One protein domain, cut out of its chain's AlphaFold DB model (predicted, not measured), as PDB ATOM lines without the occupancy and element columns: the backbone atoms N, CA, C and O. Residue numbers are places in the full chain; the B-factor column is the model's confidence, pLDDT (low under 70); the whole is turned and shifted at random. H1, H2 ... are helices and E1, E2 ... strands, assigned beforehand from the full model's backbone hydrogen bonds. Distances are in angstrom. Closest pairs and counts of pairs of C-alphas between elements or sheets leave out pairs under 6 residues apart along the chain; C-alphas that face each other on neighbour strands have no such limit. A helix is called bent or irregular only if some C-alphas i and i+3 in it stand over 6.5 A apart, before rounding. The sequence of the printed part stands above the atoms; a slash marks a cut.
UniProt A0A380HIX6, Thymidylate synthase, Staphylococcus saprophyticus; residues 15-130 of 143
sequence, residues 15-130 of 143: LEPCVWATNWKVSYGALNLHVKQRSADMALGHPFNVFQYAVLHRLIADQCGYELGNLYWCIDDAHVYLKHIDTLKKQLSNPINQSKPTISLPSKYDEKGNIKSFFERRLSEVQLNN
ATOM      1  N   LEU A  15     115.667 144.679 135.273       91.88
ATOM      2  CA  LEU A  15     115.616 143.228 135.134       91.88
ATOM      3  C   LEU A  15     116.620 142.818 134.057       91.88
ATOM      4  O   LEU A  15     116.588 143.360 132.950       91.88
ATOM      5  N   GLU A  16     117.479 141.845 134.347       93.44
ATOM      6  CA  GLU A  16     118.471 141.398 133.372       93.44
ATOM      7  C   GLU A  16     117.778 140.624 132.237       93.44
ATOM      8  O   GLU A  16     116.794 139.905 132.465       93.44
ATOM      9  N   PRO A  17     118.282 140.687 130.996       94.62
ATOM     10  CA  PRO A  17     117.572 140.144 129.847       94.62
ATOM     11  C   PRO A  17     117.376 138.627 129.955       94.62
ATOM     12  O   PRO A  17     118.326 137.862 130.124       94.62
ATOM     13  N   CYS A  18     116.128 138.167 129.823       96.38
ATOM     14  CA  CYS A  18     115.820 136.735 129.774       96.38
ATOM     15  C   CYS A  18     116.371 136.103 128.491       96.38
ATOM     16  O   CYS A  18     117.084 135.102 128.540       96.38
ATOM     17  N   VAL A  19     116.052 136.693 127.335       97.31
ATOM     18  CA  VAL A  19     116.702 136.373 126.060       97.31
ATOM     19  C   VAL A  19     117.902 137.290 125.925       97.31
ATOM     20  O   VAL A  19     117.727 138.494 125.788       97.31
ATOM     21  N   TRP A  20     119.104 136.731 125.984       96.75
ATOM     22  CA  TRP A  20     120.310 137.527 126.204       96.75
ATOM     23  C   TRP A  20     121.272 137.527 125.021       96.75
ATOM     24  O   TRP A  20     122.106 138.421 124.930       96.75
ATOM     25  N   ALA A  21     121.175 136.575 124.088       97.88
ATOM     26  CA  ALA A  21     122.036 136.577 122.908       97.88
ATOM     27  C   ALA A  21     121.370 136.023 121.652       97.88
ATOM     28  O   ALA A  21     120.540 135.110 121.698       97.88
ATOM     29  N   THR A  22     121.820 136.546 120.510       98.19
ATOM     30  CA  THR A  22     121.512 136.015 119.183       98.19
ATOM     31  C   THR A  22     122.758 135.808 118.326       98.19
ATOM     32  O   THR A  22     123.683 136.630 118.278       98.19
ATOM     33  N   ASN A  23     122.763 134.712 117.573       98.12
ATOM     34  CA  ASN A  23     123.740 134.436 116.527       98.12
ATOM     35  C   ASN A  23     123.020 134.277 115.187       98.12
ATOM     36  O   ASN A  23     122.078 133.500 115.063       98.12
ATOM     37  N   TRP A  24     123.502 134.995 114.177       98.12
ATOM     38  CA  TRP A  24     122.932 135.030 112.834       98.12
ATOM     39  C   TRP A  24     123.905 134.360 111.871       98.12
ATOM     40  O   TRP A  24     125.097 134.678 111.889       98.12
ATOM     41  N   LYS A  25     123.424 133.423 111.050       97.94
ATOM     42  CA  LYS A  25     124.265 132.660 110.122       97.94
ATOM     43  C   LYS A  25     123.584 132.500 108.773       97.94
ATOM     44  O   LYS A  25     122.535 131.870 108.678       97.94
ATOM     45  N   VAL A  26     124.224 132.984 107.715       98.38
ATOM     46  CA  VAL A  26     123.793 132.696 106.343       98.38
ATOM     47  C   VAL A  26     124.359 131.344 105.919       98.38
ATOM     48  O   VAL A  26     125.536 131.050 106.128       98.38
ATOM     49  N   SER A  27     123.525 130.473 105.363       97.38
ATOM     50  CA  SER A  27     123.944 129.180 104.816       97.38
ATOM     51  C   SER A  27     123.036 128.815 103.653       97.38
ATOM     52  O   SER A  27     121.820 128.862 103.796       97.38
ATOM     53  N   TYR A  28     123.631 128.490 102.502       96.50
ATOM     54  CA  TYR A  28     122.905 128.162 101.266       96.50
ATOM     55  C   TYR A  28     121.862 129.222 100.852       96.50
ATOM     56  O   TYR A  28     120.777 128.884 100.405       96.50
ATOM     57  N   GLY A  29     122.171 130.513 101.036       97.44
ATOM     58  CA  GLY A  29     121.254 131.617 100.707       97.44
ATOM     59  C   GLY A  29     120.153 131.890 101.743       97.44
ATOM     60  O   GLY A  29     119.442 132.884 101.611       97.44
ATOM     61  N   ALA A  30     120.052 131.078 102.800       98.56
ATOM     62  CA  ALA A  30     119.080 131.253 103.874       98.56
ATOM     63  C   ALA A  30     119.721 131.845 105.140       98.56
ATOM     64  O   ALA A  30     120.800 131.422 105.568       98.56
ATOM     65  N   LEU A  31     119.044 132.806 105.770       98.75
ATOM     66  CA  LEU A  31     119.442 133.374 107.057       98.75
ATOM     67  C   LEU A  31     118.915 132.486 108.184       98.75
ATOM     68  O   LEU A  31     117.711 132.318 108.310       98.75
ATOM     69  N   ASN A  32     119.792 131.956 109.027       98.56
ATOM     70  CA  ASN A  32     119.449 131.193 110.227       98.56
ATOM     71  C   ASN A  32     119.658 132.060 111.472       98.56
ATOM     72  O   ASN A  32     120.609 132.848 111.527       98.56
ATOM     73  N   LEU A  33     118.803 131.875 112.475       98.62
ATOM     74  CA  LEU A  33     118.853 132.579 113.752       98.62
ATOM     75  C   LEU A  33     118.984 131.568 114.893       98.62
ATOM     76  O   LEU A  33     118.178 130.654 115.005       98.62
ATOM     77  N   HIS A  34     119.979 131.750 115.755       98.56
ATOM     78  CA  HIS A  34     120.094 131.057 117.033       98.56
ATOM     79  C   HIS A  34     119.835 132.047 118.163       98.56
ATOM     80  O   HIS A  34     120.486 133.090 118.221       98.56
ATOM     81  N   VAL A  35     118.919 131.707 119.060       98.62
ATOM     82  CA  VAL A  35     118.515 132.517 120.212       98.62
ATOM     83  C   VAL A  35     118.907 131.794 121.495       98.62
ATOM     84  O   VAL A  35     118.699 130.584 121.605       98.62
ATOM     85  N   LYS A  36     119.473 132.526 122.457       98.31
ATOM     86  CA  LYS A  36     119.794 132.023 123.797       98.31
ATOM     87  C   LYS A  36     118.951 132.726 124.849       98.31
ATOM     88  O   LYS A  36     118.922 133.957 124.901       98.31
ATOM     89  N   GLN A  37     118.294 131.938 125.691       98.44
ATOM     90  CA  GLN A  37     117.442 132.409 126.770       98.44
ATOM     91  C   GLN A  37     117.888 131.789 128.095       98.44
ATOM     92  O   GLN A  37     117.817 130.576 128.259       98.44
ATOM     93  N   ARG A  38     118.315 132.620 129.053       97.81
ATOM     94  CA  ARG A  38     118.800 132.148 130.362       97.81
ATOM     95  C   ARG A  38     117.670 131.599 131.232       97.81
ATOM     96  O   ARG A  38     117.885 130.717 132.046       97.81
ATOM     97  N   SER A  39     116.471 132.158 131.073       97.44
ATOM     98  CA  SER A  39     115.316 131.895 131.928       97.44
ATOM     99  C   SER A  39     114.031 132.041 131.117       97.44
ATOM    100  O   SER A  39     113.800 133.072 130.471       97.44
ATOM    101  N   ALA A  40     113.229 130.980 131.075       97.75
ATOM    102  CA  ALA A  40     112.030 130.882 130.260       97.75
ATOM    103  C   ALA A  40     110.824 130.403 131.067       97.75
ATOM    104  O   ALA A  40     110.661 129.208 131.312       97.75
ATOM    105  N   ASP A  41     109.929 131.345 131.373       96.75
ATOM    106  CA  ASP A  41     108.553 131.030 131.744       96.75
ATOM    107  C   ASP A  41     107.862 130.397 130.532       96.75
ATOM    108  O   ASP A  41     107.518 131.078 129.558       96.75
ATOM    109  N   MET A  42     107.678 129.080 130.585       96.81
ATOM    110  CA  MET A  42     107.117 128.303 129.485       96.81
ATOM    111  C   MET A  42     105.622 128.564 129.261       96.81
ATOM    112  O   MET A  42     105.117 128.277 128.175       96.81
ATOM    113  N   ALA A  43     104.910 129.098 130.259       95.06
ATOM    114  CA  ALA A  43     103.474 129.342 130.190       95.06
ATOM    115  C   ALA A  43     103.149 130.675 129.511       95.06
ATOM    116  O   ALA A  43     102.235 130.747 128.687       95.06
ATOM    117  N   LEU A  44     103.907 131.720 129.854       93.81
ATOM    118  CA  LEU A  44     103.589 133.095 129.475       93.81
ATOM    119  C   LEU A  44     104.673 133.733 128.598       93.81
ATOM    120  O   LEU A  44     104.395 134.153 127.473       93.81
ATOM    121  N   GLY A  45     105.909 133.802 129.095       94.88
ATOM    122  CA  GLY A  45     106.982 134.560 128.444       94.88
ATOM    123  C   GLY A  45     107.526 133.899 127.176       94.88
ATOM    124  O   GLY A  45     107.752 134.563 126.164       94.88
ATOM    125  N   HIS A  46     107.725 132.583 127.199       96.81
ATOM    126  CA  HIS A  46     108.363 131.862 126.101       96.81
ATOM    127  C   HIS A  46     107.557 131.898 124.788       96.81
ATOM    128  O   HIS A  46     108.155 132.240 123.764       96.81
ATOM    129  N   PRO A  47     106.227 131.653 124.764       95.00
ATOM    130  CA  PRO A  47     105.443 131.779 123.532       95.00
ATOM    131  C   PRO A  47     105.539 133.174 122.896       95.00
ATOM    132  O   PRO A  47     105.670 133.288 121.675       95.00
ATOM    133  N   PHE A  48     105.529 134.230 123.718       95.12
ATOM    134  CA  PHE A  48     105.705 135.603 123.247       95.12
ATOM    135  C   PHE A  48     107.100 135.810 122.649       95.12
ATOM    136  O   PHE A  48     107.226 136.322 121.535       95.12
ATOM    137  N   ASN A  49     108.142 135.342 123.347       97.00
ATOM    138  CA  ASN A  49     109.528 135.427 122.896       97.00
ATOM    139  C   ASN A  49     109.742 134.723 121.552       97.00
ATOM    140  O   ASN A  49     110.281 135.325 120.624       97.00
ATOM    141  N   VAL A  50     109.268 133.488 121.398       96.94
ATOM    142  CA  VAL A  50     109.393 132.755 120.131       96.94
ATOM    143  C   VAL A  50     108.712 133.510 118.990       96.94
ATOM    144  O   VAL A  50     109.293 133.645 117.912       96.94
ATOM    145  N   PHE A  51     107.515 134.058 119.224       95.25
ATOM    146  CA  PHE A  51     106.789 134.801 118.198       95.25
ATOM    147  C   PHE A  51     107.515 136.084 117.768       95.25
ATOM    148  O   PHE A  51     107.727 136.287 116.571       95.25
ATOM    149  N   GLN A  52     107.948 136.931 118.712       95.38
ATOM    150  CA  GLN A  52     108.621 138.190 118.362       95.38
ATOM    151  C   GLN A  52     109.937 137.959 117.603       95.38
ATOM    152  O   GLN A  52     110.223 138.663 116.633       95.38
ATOM    153  N   TYR A  53     110.707 136.931 117.972       97.00
ATOM    154  CA  TYR A  53     111.951 136.594 117.279       97.00
ATOM    155  C   TYR A  53     111.703 135.936 115.919       97.00
ATOM    156  O   TYR A  53     112.472 136.180 114.993       97.00
ATOM    157  N   ALA A  54     110.616 135.176 115.742       96.62
ATOM    158  CA  ALA A  54     110.212 134.681 114.425       96.62
ATOM    159  C   ALA A  54     109.837 135.831 113.471       96.62
ATOM    160  O   ALA A  54     110.206 135.810 112.293       96.62
ATOM    161  N   VAL A  55     109.148 136.863 113.976       96.88
ATOM    162  CA  VAL A  55     108.843 138.083 113.209       96.88
ATOM    163  C   VAL A  55     110.127 138.841 112.860       96.88
ATOM    164  O   VAL A  55     110.336 139.173 111.692       96.88
ATOM    165  N   LEU A  56     111.015 139.057 113.837       96.00
ATOM    166  CA  LEU A  56     112.305 139.722 113.635       96.00
ATOM    167  C   LEU A  56     113.170 138.990 112.600       96.00
ATOM    168  O   LEU A  56     113.727 139.610 111.697       96.00
ATOM    169  N   HIS A  57     113.251 137.663 112.702       97.62
ATOM    170  CA  HIS A  57     114.003 136.810 111.786       97.62
ATOM    171  C   HIS A  57     113.514 136.959 110.348       97.62
ATOM    172  O   HIS A  57     114.320 137.175 109.442       97.62
ATOM    173  N   ARG A  58     112.192 136.921 110.149       97.62
ATOM    174  CA  ARG A  58     111.575 137.097 108.834       97.62
ATOM    175  C   ARG A  58     111.810 138.497 108.273       97.62
ATOM    176  O   ARG A  58     112.124 138.610 107.092       97.62
ATOM    177  N   LEU A  59     111.707 139.540 109.102       96.75
ATOM    178  CA  LEU A  59     111.987 140.921 108.694       96.75
ATOM    179  C   LEU A  59     113.441 141.113 108.261       96.75
ATOM    180  O   LEU A  59     113.682 141.715 107.221       96.75
ATOM    181  N   ILE A  60     114.401 140.595 109.029       96.62
ATOM    182  CA  ILE A  60     115.827 140.738 108.707       96.62
ATOM    183  C   ILE A  60     116.183 139.925 107.460       96.62
ATOM    184  O   ILE A  60     116.870 140.446 106.584       96.62
ATOM    185  N   ALA A  61     115.685 138.688 107.333       97.62
ATOM    186  CA  ALA A  61     115.895 137.880 106.130       97.62
ATOM    187  C   ALA A  61     115.378 138.612 104.881       97.62
ATOM    188  O   ALA A  61     116.129 138.812 103.925       97.62
ATOM    189  N   ASP A  62     114.140 139.112 104.932       96.81
ATOM    190  CA  ASP A  62     113.526 139.858 103.833       96.81
ATOM    191  C   ASP A  62     114.270 141.168 103.523       96.81
ATOM    192  O   ASP A  62     114.516 141.480 102.354       96.81
ATOM    193  N   GLN A  63     114.696 141.919 104.545       96.50
ATOM    194  CA  GLN A  63     115.450 143.161 104.367       96.50
ATOM    195  C   GLN A  63     116.802 142.918 103.686       96.50
ATOM    196  O   GLN A  63     117.164 143.649 102.763       96.50
ATOM    197  N   CYS A  64     117.520 141.876 104.106       96.12
ATOM    198  CA  CYS A  64     118.829 141.512 103.569       96.12
ATOM    199  C   CYS A  64     118.759 140.733 102.244       96.12
ATOM    200  O   CYS A  64     119.795 140.513 101.626       96.12
ATOM    201  N   GLY A  65     117.564 140.329 101.794       96.50
ATOM    202  CA  GLY A  65     117.393 139.556 100.561       96.50
ATOM    203  C   GLY A  65     117.795 138.083 100.689       96.50
ATOM    204  O   GLY A  65     118.185 137.477  99.696       96.50
ATOM    205  N   TYR A  66     117.716 137.516 101.895       98.44
ATOM    206  CA  TYR A  66     117.944 136.094 102.148       98.44
ATOM    207  C   TYR A  66     116.632 135.327 102.250       98.44
ATOM    208  O   TYR A  66     115.607 135.864 102.677       98.44
ATOM    209  N   GLU A  67     116.682 134.033 101.938       98.31
ATOM    210  CA  GLU A  67     115.590 133.136 102.299       98.31
ATOM    211  C   GLU A  67     115.493 132.987 103.823       98.31
ATOM    212  O   GLU A  67     116.474 133.131 104.563       98.31
ATOM    213  N   LEU A  68     114.290 132.687 104.311       98.44
ATOM    214  CA  LEU A  68     114.082 132.391 105.722       98.44
ATOM    215  C   LEU A  68     114.643 131.000 106.037       98.44
ATOM    216  O   LEU A  68     114.103 129.996 105.580       98.44
ATOM    217  N   GLY A  69     115.718 130.950 106.821       98.31
ATOM    218  CA  GLY A  69     116.288 129.710 107.342       98.31
ATOM    219  C   GLY A  69     115.648 129.265 108.656       98.31
ATOM    220  O   GLY A  69     114.526 129.639 108.994       98.31
ATOM    221  N   ASN A  70     116.390 128.473 109.428       98.25
ATOM    222  CA  ASN A  70     115.916 127.903 110.685       98.25
ATOM    223  C   ASN A  70     116.053 128.880 111.859       98.25
ATOM    224  O   ASN A  70     117.027 129.634 111.954       98.25
ATOM    225  N   LEU A  71     115.090 128.800 112.779       98.19
ATOM    226  CA  LEU A  71     115.136 129.412 114.101       98.19
ATOM    227  C   LEU A  71     115.492 128.334 115.131       98.19
ATOM    228  O   LEU A  71     114.715 127.409 115.360       98.19
ATOM    229  N   TYR A  72     116.656 128.457 115.757       98.25
ATOM    230  CA  TYR A  72     117.127 127.584 116.826       98.25
ATOM    231  C   TYR A  72     116.987 128.300 118.165       98.25
ATOM    232  O   TYR A  72     117.443 129.433 118.308       98.25
ATOM    233  N   TRP A  73     116.400 127.634 119.157       98.44
ATOM    234  CA  TRP A  73     116.191 128.202 120.486       98.44
ATOM    235  C   TRP A  73     116.891 127.356 121.545       98.44
ATOM    236  O   TRP A  73     116.636 126.159 121.652       98.44
ATOM    237  N   CYS A  74     117.782 127.974 122.313       98.25
ATOM    238  CA  CYS A  74     118.487 127.356 123.428       98.25
ATOM    239  C   CYS A  74     118.004 128.001 124.728       98.25
ATOM    240  O   CYS A  74     117.972 129.229 124.831       98.25
ATOM    241  N   ILE A  75     117.584 127.167 125.678       98.50
ATOM    242  CA  ILE A  75     117.065 127.588 126.980       98.50
ATOM    243  C   ILE A  75     117.952 126.973 128.054       98.50
ATOM    244  O   ILE A  75     118.166 125.761 128.020       98.50
ATOM    245  N   ASP A  76     118.424 127.795 128.987       98.00
ATOM    246  CA  ASP A  76     119.222 127.322 130.119       98.00
ATOM    247  C   ASP A  76     118.298 126.833 131.251       98.00
ATOM    248  O   ASP A  76     118.345 125.662 131.624       98.00
ATOM    249  N   ASP A  77     117.389 127.692 131.730       98.12
ATOM    250  CA  ASP A  77     116.325 127.346 132.684       98.12
ATOM    251  C   ASP A  77     114.939 127.448 132.021       98.12
ATOM    252  O   ASP A  77     114.437 128.542 131.745       98.12
ATOM    253  N   ALA A  78     114.320 126.295 131.762       98.12
ATOM    254  CA  ALA A  78     112.931 126.188 131.326       98.12
ATOM    255  C   ALA A  78     112.046 125.793 132.514       98.12
ATOM    256  O   ALA A  78     112.141 124.669 133.012       98.12
ATOM    257  N   HIS A  79     111.137 126.678 132.922       97.12
ATOM    258  CA  HIS A  79     110.318 126.469 134.115       97.12
ATOM    259  C   HIS A  79     108.842 126.809 133.899       97.12
ATOM    260  O   HIS A  79     108.427 127.474 132.948       97.12
ATOM    261  N   VAL A  80     108.035 126.315 134.835       96.81
ATOM    262  CA  VAL A  80     106.605 126.588 134.965       96.81
ATOM    263  C   VAL A  80     106.342 126.954 136.419       96.81
ATOM    264  O   VAL A  80     106.693 126.191 137.319       96.81
ATOM    265  N   TYR A  81     105.687 128.089 136.662       95.75
ATOM    266  CA  TYR A  81     105.273 128.453 138.014       95.75
ATOM    267  C   TYR A  81     104.170 127.520 138.519       95.75
ATOM    268  O   TYR A  81     103.244 127.176 137.783       95.75
ATOM    269  N   LEU A  82     104.210 127.165 139.807       95.94
ATOM    270  CA  LEU A  82     103.222 126.262 140.416       95.94
ATOM    271  C   LEU A  82     101.778 126.743 140.201       95.94
ATOM    272  O   LEU A  82     100.907 125.951 139.846       95.94
ATOM    273  N   LYS A  83     101.545 128.058 140.323       94.81
ATOM    274  CA  LYS A  83     100.237 128.694 140.090       94.81
ATOM    275  C   LYS A  83      99.721 128.559 138.650       94.81
ATOM    276  O   LYS A  83      98.528 128.711 138.412       94.81
ATOM    277  N   HIS A  84     100.589 128.257 137.683       96.12
ATOM    278  CA  HIS A  84     100.222 128.093 136.273       96.12
ATOM    279  C   HIS A  84      99.881 126.649 135.892       96.12
ATOM    280  O   HIS A  84      99.322 126.436 134.816       96.12
ATOM    281  N   ILE A  85     100.176 125.658 136.745       96.00
ATOM    282  CA  ILE A  85     100.056 124.231 136.401       96.00
ATOM    283  C   ILE A  85      98.633 123.857 135.970       96.00
ATOM    284  O   ILE A  85      98.456 123.197 134.945       96.00
ATOM    285  N   ASP A  86      97.610 124.278 136.715       96.38
ATOM    286  CA  ASP A  86      96.226 123.902 136.404       96.38
ATOM    287  C   ASP A  86      95.723 124.553 135.111       96.38
ATOM    288  O   ASP A  86      95.018 123.917 134.323       96.38
ATOM    289  N   THR A  87      96.118 125.801 134.850       96.25
ATOM    290  CA  THR A  87      95.804 126.495 133.593       96.25
ATOM    291  C   THR A  87      96.527 125.845 132.412       96.25
ATOM    292  O   THR A  87      95.895 125.594 131.385       96.25
ATOM    293  N   LEU A  88      97.800 125.471 132.573       95.81
ATOM    294  CA  LEU A  88      98.564 124.762 131.545       95.81
ATOM    295  C   LEU A  88      97.968 123.397 131.222       95.81
ATOM    296  O   LEU A  88      97.831 123.057 130.050       95.81
ATOM    297  N   LYS A  89      97.555 122.623 132.230       96.31
ATOM    298  CA  LYS A  89      96.875 121.337 132.005       96.31
ATOM    299  C   LYS A  89      95.604 121.514 131.174       96.31
ATOM    300  O   LYS A  89      95.384 120.745 130.241       96.31
ATOM    301  N   LYS A  90      94.808 122.554 131.454       95.62
ATOM    302  CA  LYS A  90      93.630 122.906 130.641       95.62
ATOM    303  C   LYS A  90      94.025 123.319 129.221       95.62
ATOM    304  O   LYS A  90      93.374 122.904 128.266       95.62
ATOM    305  N   GLN A  91      95.087 124.104 129.050       94.94
ATOM    306  CA  GLN A  91      95.581 124.481 127.724       94.94
ATOM    307  C   GLN A  91      96.009 123.251 126.914       94.94
ATOM    308  O   GLN A  91      95.595 123.109 125.765       94.94
ATOM    309  N   LEU A  92      96.763 122.336 127.526       94.38
ATOM    310  CA  LEU A  92      97.259 121.111 126.896       94.38
ATOM    311  C   LEU A  92      96.150 120.102 126.563       94.38
ATOM    312  O   LEU A  92      96.319 119.316 125.637       94.38
ATOM    313  N   SER A  93      95.014 120.126 127.268       95.56
ATOM    314  CA  SER A  93      93.871 119.261 126.937       95.56
ATOM    315  C   SER A  93      93.082 119.720 125.705       95.56
ATOM    316  O   SER A  93      92.213 118.988 125.235       95.56
ATOM    317  N   ASN A  94      93.336 120.927 125.185       94.56
ATOM    318  CA  ASN A  94      92.671 121.402 123.975       94.56
ATOM    319  C   ASN A  94      93.292 120.770 122.716       94.56
ATOM    320  O   ASN A  94      94.510 120.597 122.652       94.56
ATOM    321  N   PRO A  95      92.491 120.479 121.674       92.19
ATOM    322  CA  PRO A  95      93.025 119.965 120.420       92.19
ATOM    323  C   PRO A  95      93.962 120.987 119.762       92.19
ATOM    324  O   PRO A  95      93.684 122.189 119.738       92.19
ATOM    325  N   ILE A  96      95.065 120.509 119.183       89.00
ATOM    326  CA  ILE A  96      95.962 121.356 118.388       89.00
ATOM    327  C   ILE A  96      95.234 121.769 117.109       89.00
ATOM    328  O   ILE A  96      94.785 120.923 116.328       89.00
ATOM    329  N   ASN A  97      95.132 123.079 116.883       86.25
ATOM    330  CA  ASN A  97      94.509 123.604 115.678       86.25
ATOM    331  C   ASN A  97      95.369 123.289 114.445       86.25
ATOM    332  O   ASN A  97      96.561 123.577 114.422       86.25
ATOM    333  N   GLN A  98      94.747 122.747 113.399       89.38
ATOM    334  CA  GLN A  98      95.411 122.419 112.129       89.38
ATOM    335  C   GLN A  98      95.536 123.629 111.183       89.38
ATOM    336  O   GLN A  98      95.882 123.476 110.009       89.38
ATOM    337  N   SER A  99      95.211 124.839 111.655       91.75
ATOM    338  CA  SER A  99      95.394 126.069 110.890       91.75
ATOM    339  C   SER A  99      96.849 126.231 110.463       91.75
ATOM    340  O   SER A  99      97.763 125.940 111.232       91.75
ATOM    341  N   LYS A 100      97.054 126.752 109.254       92.69
ATOM    342  CA  LYS A 100      98.371 127.089 108.708       92.69
ATOM    343  C   LYS A 100      98.516 128.612 108.703       92.69
ATOM    344  O   LYS A 100      98.249 129.227 107.666       92.69
ATOM    345  N   PRO A 101      98.828 129.235 109.853       94.50
ATOM    346  CA  PRO A 101      98.956 130.677 109.915       94.50
ATOM    347  C   PRO A 101     100.136 131.152 109.067       94.50
ATOM    348  O   PRO A 101     101.148 130.461 108.942       94.50
ATOM    349  N   THR A 102     100.014 132.350 108.502       95.06
ATOM    350  CA  THR A 102     101.096 133.005 107.759       95.06
ATOM    351  C   THR A 102     101.341 134.402 108.305       95.06
ATOM    352  O   THR A 102     100.419 135.075 108.763       95.06
ATOM    353  N   ILE A 103     102.597 134.843 108.254       95.62
ATOM    354  CA  ILE A 103     102.995 136.190 108.661       95.62
ATOM    355  C   ILE A 103     103.169 137.038 107.402       95.62
ATOM    356  O   ILE A 103     104.036 136.736 106.576       95.62
ATOM    357  N   SER A 104     102.371 138.099 107.282       95.81
ATOM    358  CA  SER A 104     102.591 139.168 106.308       95.81
ATOM    359  C   SER A 104     103.441 140.258 106.942       95.81
ATOM    360  O   SER A 104     103.125 140.758 108.022       95.81
ATOM    361  N   LEU A 105     104.528 140.617 106.262       96.44
ATOM    362  CA  LEU A 105     105.408 141.701 106.677       96.44
ATOM    363  C   LEU A 105     104.953 143.044 106.086       96.44
ATOM    364  O   LEU A 105     104.304 143.054 105.038       96.44
ATOM    365  N   PRO A 106     105.355 144.175 106.695       95.50
ATOM    366  CA  PRO A 106     105.187 145.494 106.098       95.50
ATOM    367  C   PRO A 106     105.867 145.556 104.728       95.50
ATOM    368  O   PRO A 106     106.914 144.922 104.531       95.50
ATOM    369  N   SER A 107     105.306 146.348 103.804       95.00
ATOM    370  CA  SER A 107     105.858 146.500 102.450       95.00
ATOM    371  C   SER A 107     107.345 146.840 102.502       95.00
ATOM    372  O   SER A 107     107.763 147.747 103.225       95.00
ATOM    373  N   LYS A 108     108.136 146.116 101.707       95.75
ATOM    374  CA  LYS A 108     109.565 146.383 101.535       95.75
ATOM    375  C   LYS A 108     109.821 147.651 100.718       95.75
ATOM    376  O   LYS A 108     110.870 148.260 100.880       95.75
ATOM    377  N   TYR A 109     108.874 148.050  99.871       96.31
ATOM    378  CA  TYR A 109     109.032 149.179  98.962       96.31
ATOM    379  C   TYR A 109     108.143 150.357  99.361       96.31
ATOM    380  O   TYR A 109     107.040 150.169  99.893       96.31
ATOM    381  N   ASP A 110     108.640 151.570  99.130       94.62
ATOM    382  CA  ASP A 110     107.847 152.796  99.163       94.62
ATOM    383  C   ASP A 110     106.995 152.958  97.886       94.62
ATOM    384  O   ASP A 110     107.034 152.130  96.974       94.62
ATOM    385  N   GLU A 111     106.214 154.037  97.814       93.88
ATOM    386  CA  GLU A 111     105.346 154.343  96.663       93.88
ATOM    387  C   GLU A 111     106.121 154.600  95.360       93.88
ATOM    388  O   GLU A 111     105.552 154.530  94.273       93.88
ATOM    389  N   LYS A 112     107.421 154.897  95.459       95.00
ATOM    390  CA  LYS A 112     108.318 155.170  94.331       95.00
ATOM    391  C   LYS A 112     109.136 153.937  93.925       95.00
ATOM    392  O   LYS A 112     109.912 154.021  92.978       95.00
ATOM    393  N   GLY A 113     108.968 152.807  94.616       94.69
ATOM    394  CA  GLY A 113     109.698 151.565  94.367       94.69
ATOM    395  C   GLY A 113     111.072 151.479  95.041       94.69
ATOM    396  O   GLY A 113     111.812 150.533  94.769       94.69
ATOM    397  N   ASN A 114     111.433 152.411  95.927       95.88
ATOM    398  CA  ASN A 114     112.680 152.324  96.690       95.88
ATOM    399  C   ASN A 114     112.529 151.350  97.858       95.88
ATOM    400  O   ASN A 114     111.463 151.251  98.465       95.88
ATOM    401  N   ILE A 115     113.612 150.650  98.205       95.44
ATOM    402  CA  ILE A 115     113.638 149.769  99.376       95.44
ATOM    403  C   ILE A 115     113.606 150.626 100.643       95.44
ATOM    404  O   ILE A 115     114.517 151.417 100.883       95.44
ATOM    405  N   LYS A 116     112.583 150.420 101.474       96.25
ATOM    406  CA  LYS A 116     112.498 150.995 102.816       96.25
ATOM    407  C   LYS A 116     113.606 150.435 103.700       96.25
ATOM    408  O   LYS A 116     113.946 149.252 103.621       96.25
ATOM    409  N   SER A 117     114.138 151.267 104.584       94.44
ATOM    410  CA  SER A 117     115.008 150.813 105.665       94.44
ATOM    411  C   SER A 117     114.250 149.898 106.631       94.44
ATOM    412  O   SER A 117     113.018 149.905 106.704       94.44
ATOM    413  N   PHE A 118     114.996 149.127 107.424       92.38
ATOM    414  CA  PHE A 118     114.417 148.282 108.471       92.38
ATOM    415  C   PHE A 118     113.528 149.085 109.438       92.38
ATOM    416  O   PHE A 118     112.450 148.632 109.808       92.38
ATOM    417  N   PHE A 119     113.945 150.303 109.796       92.88
ATOM    418  CA  PHE A 119     113.250 151.145 110.772       92.88
ATOM    419  C   PHE A 119     111.942 151.757 110.246       92.88
ATOM    420  O   PHE A 119     111.053 152.076 111.030       92.88
ATOM    421  N   GLU A 120     111.785 151.877 108.926       94.81
ATOM    422  CA  GLU A 120     110.540 152.347 108.299       94.81
ATOM    423  C   GLU A 120     109.466 151.251 108.210       94.81
ATOM    424  O   GLU A 120     108.308 151.531 107.894       94.81
ATOM    425  N   ARG A 121     109.831 149.993 108.486       94.44
ATOM    426  CA  ARG A 121     108.943 148.827 108.432       94.44
ATOM    427  C   ARG A 121     108.485 148.468 109.840       94.44
ATOM    428  O   ARG A 121     109.109 147.676 110.542       94.44
ATOM    429  N   ARG A 122     107.383 149.081 110.268       91.19
ATOM    430  CA  ARG A 122     106.914 149.010 111.659       91.19
ATOM    431  C   ARG A 122     106.365 147.629 112.018       91.19
ATOM    432  O   ARG A 122     105.538 147.076 111.300       91.19
ATOM    433  N   LEU A 123     106.731 147.126 113.200       86.50
ATOM    434  CA  LEU A 123     106.192 145.870 113.745       86.50
ATOM    435  C   LEU A 123     104.663 145.893 113.898       86.50
ATOM    436  O   LEU A 123     104.023 144.858 113.751       86.50
ATOM    437  N   SER A 124     104.068 147.069 114.126       90.69
ATOM    438  CA  SER A 124     102.612 147.253 114.213       90.69
ATOM    439  C   SER A 124     101.862 146.949 112.911       90.69
ATOM    440  O   SER A 124     100.644 146.825 112.926       90.69
ATOM    441  N   GLU A 125     102.567 146.869 111.781       93.69
ATOM    442  CA  GLU A 125     102.000 146.549 110.466       93.69
ATOM    443  C   GLU A 125     102.141 145.057 110.117       93.69
ATOM    444  O   GLU A 125     101.661 144.619 109.072       93.69
ATOM    445  N   VAL A 126     102.780 144.260 110.983       94.81
ATOM    446  CA  VAL A 126     102.859 142.805 110.828       94.81
ATOM    447  C   VAL A 126     101.476 142.202 111.052       94.81
ATOM    448  O   VAL A 126     100.821 142.469 112.059       94.81
ATOM    449  N   GLN A 127     101.043 141.346 110.128       95.75
ATOM    450  CA  GLN A 127      99.748 140.674 110.214       95.75
ATOM    451  C   GLN A 127      99.932 139.166 110.320       95.75
ATOM    452  O   GLN A 127     100.700 138.561 109.568       95.75
ATOM    453  N   LEU A 128      99.189 138.558 111.243       95.06
ATOM    454  CA  LEU A 128      99.101 137.115 111.387       95.06
ATOM    455  C   LEU A 128      97.787 136.632 110.766       95.06
ATOM    456  O   LEU A 128      96.711 136.796 111.337       95.06
ATOM    457  N   ASN A 129      97.878 136.039 109.582       95.88
ATOM    458  CA  ASN A 129      96.717 135.591 108.821       95.88
ATOM    459  C   ASN A 129      96.387 134.138 109.145       95.88
ATOM    460  O   ASN A 129      97.286 133.335 109.398       95.88
ATOM    461  N   ASN A 130      95.104 133.777 109.070       95.44
ATOM    462  CA  ASN A 130      94.611 132.406 109.258       95.44
ATOM    463  C   ASN A 130      95.003 131.750 110.593       95.44
ATOM    464  O   ASN A 130      94.995 130.524 110.697       95.44
TER     465      ASN A 130
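AT A GLANCE: This is residues 15 to 130 of the 143 residues of the protein "Thymidylate synthase" of Staphylococcus saprophyticus (UniProt A0A380HIX6). A twisted sheet of three strands, E1, E2 and E3, has the long helix H1 packed over one of its faces, and the small hairpin of E4 and E5 sits on the side of H1 away from the sheet. The short helix H2 makes one end of the long axis, and a long loop within residues 105 to 126 makes the other. The printed part has 116 residues, with two named helices and five named strands in the order E1, E2, H1, E3, H2, E4, E5. The large sheet is mixed, in the order E1, E2, E3, and the class is mixed, helices and strands. The whole is loose and elongated, with a radius of gyration of the C-alphas of 16.9 A and spans of 54 by 30 by 30 A.

IN THESE COORDINATES: Find C-alpha 19 at (116.702, 136.373, 126.060); from there E1, residues 19 to 27, runs 23.6 A. E2, residues 30 to 41, covers 29.8 A and bends by 84 degrees at residue 38. E3, residues 67 to 79, covers 32.9 A and bends by 77 degrees at residue 76. Look for H1, residues 45 to 64, from C-alpha 45 at (106.982, 134.560, 128.444), 28.4 A long. H2, residues 82 to 92, is 15.6 A long and irregular: C-alphas 83 and 86 are 7.3 A apart. E4, residues 102 to 104, measures 6.5 A; E5, residues 127 to 129, measures 6.1 A and ends with C-alpha 129 at (96.717, 135.591, 108.821).

HOW THE PARTS SIT: Begin at the inner strand E2. E1 and E2 form an antiparallel hairpin, with N 23 and O 34 at 2.9 A. E2 and E3 are parallel at 15 degrees, with N 35 and O 72 at 2.8 A. E2, H1 and E3 make a strand-helix-strand unit, two parallel neighbour strands with a helix between, whose crossover is right-handed. H1 is on this sheet, giving two layers, a helix on one face of a sheet; its closest C-alphas to E3 are those of Ala 61 and Leu 68, 5.8 A. H2 is not on the sheet and is apart from H1. The E4 and E5 hairpin is antiparallel, with N 104 and O 127 at 2.9 A; the closest C-alphas of H1 and E4, Val 55 and Ile 103, are 7.6 A apart. In H1 every O i to N i+4 pair is within hydrogen-bond range; in H2, 5 of 7 are.

THE WHOLE: The C-alphas farthest apart, those of Leu 82 and Lys 112, are 54.6 A apart. The printed part has no cut. The link from E4 to E5, 22 residues, is long, and residues 92 to 98 stand free. The mean pLDDT of the printed part is 95.9, and no printed residue is under 70.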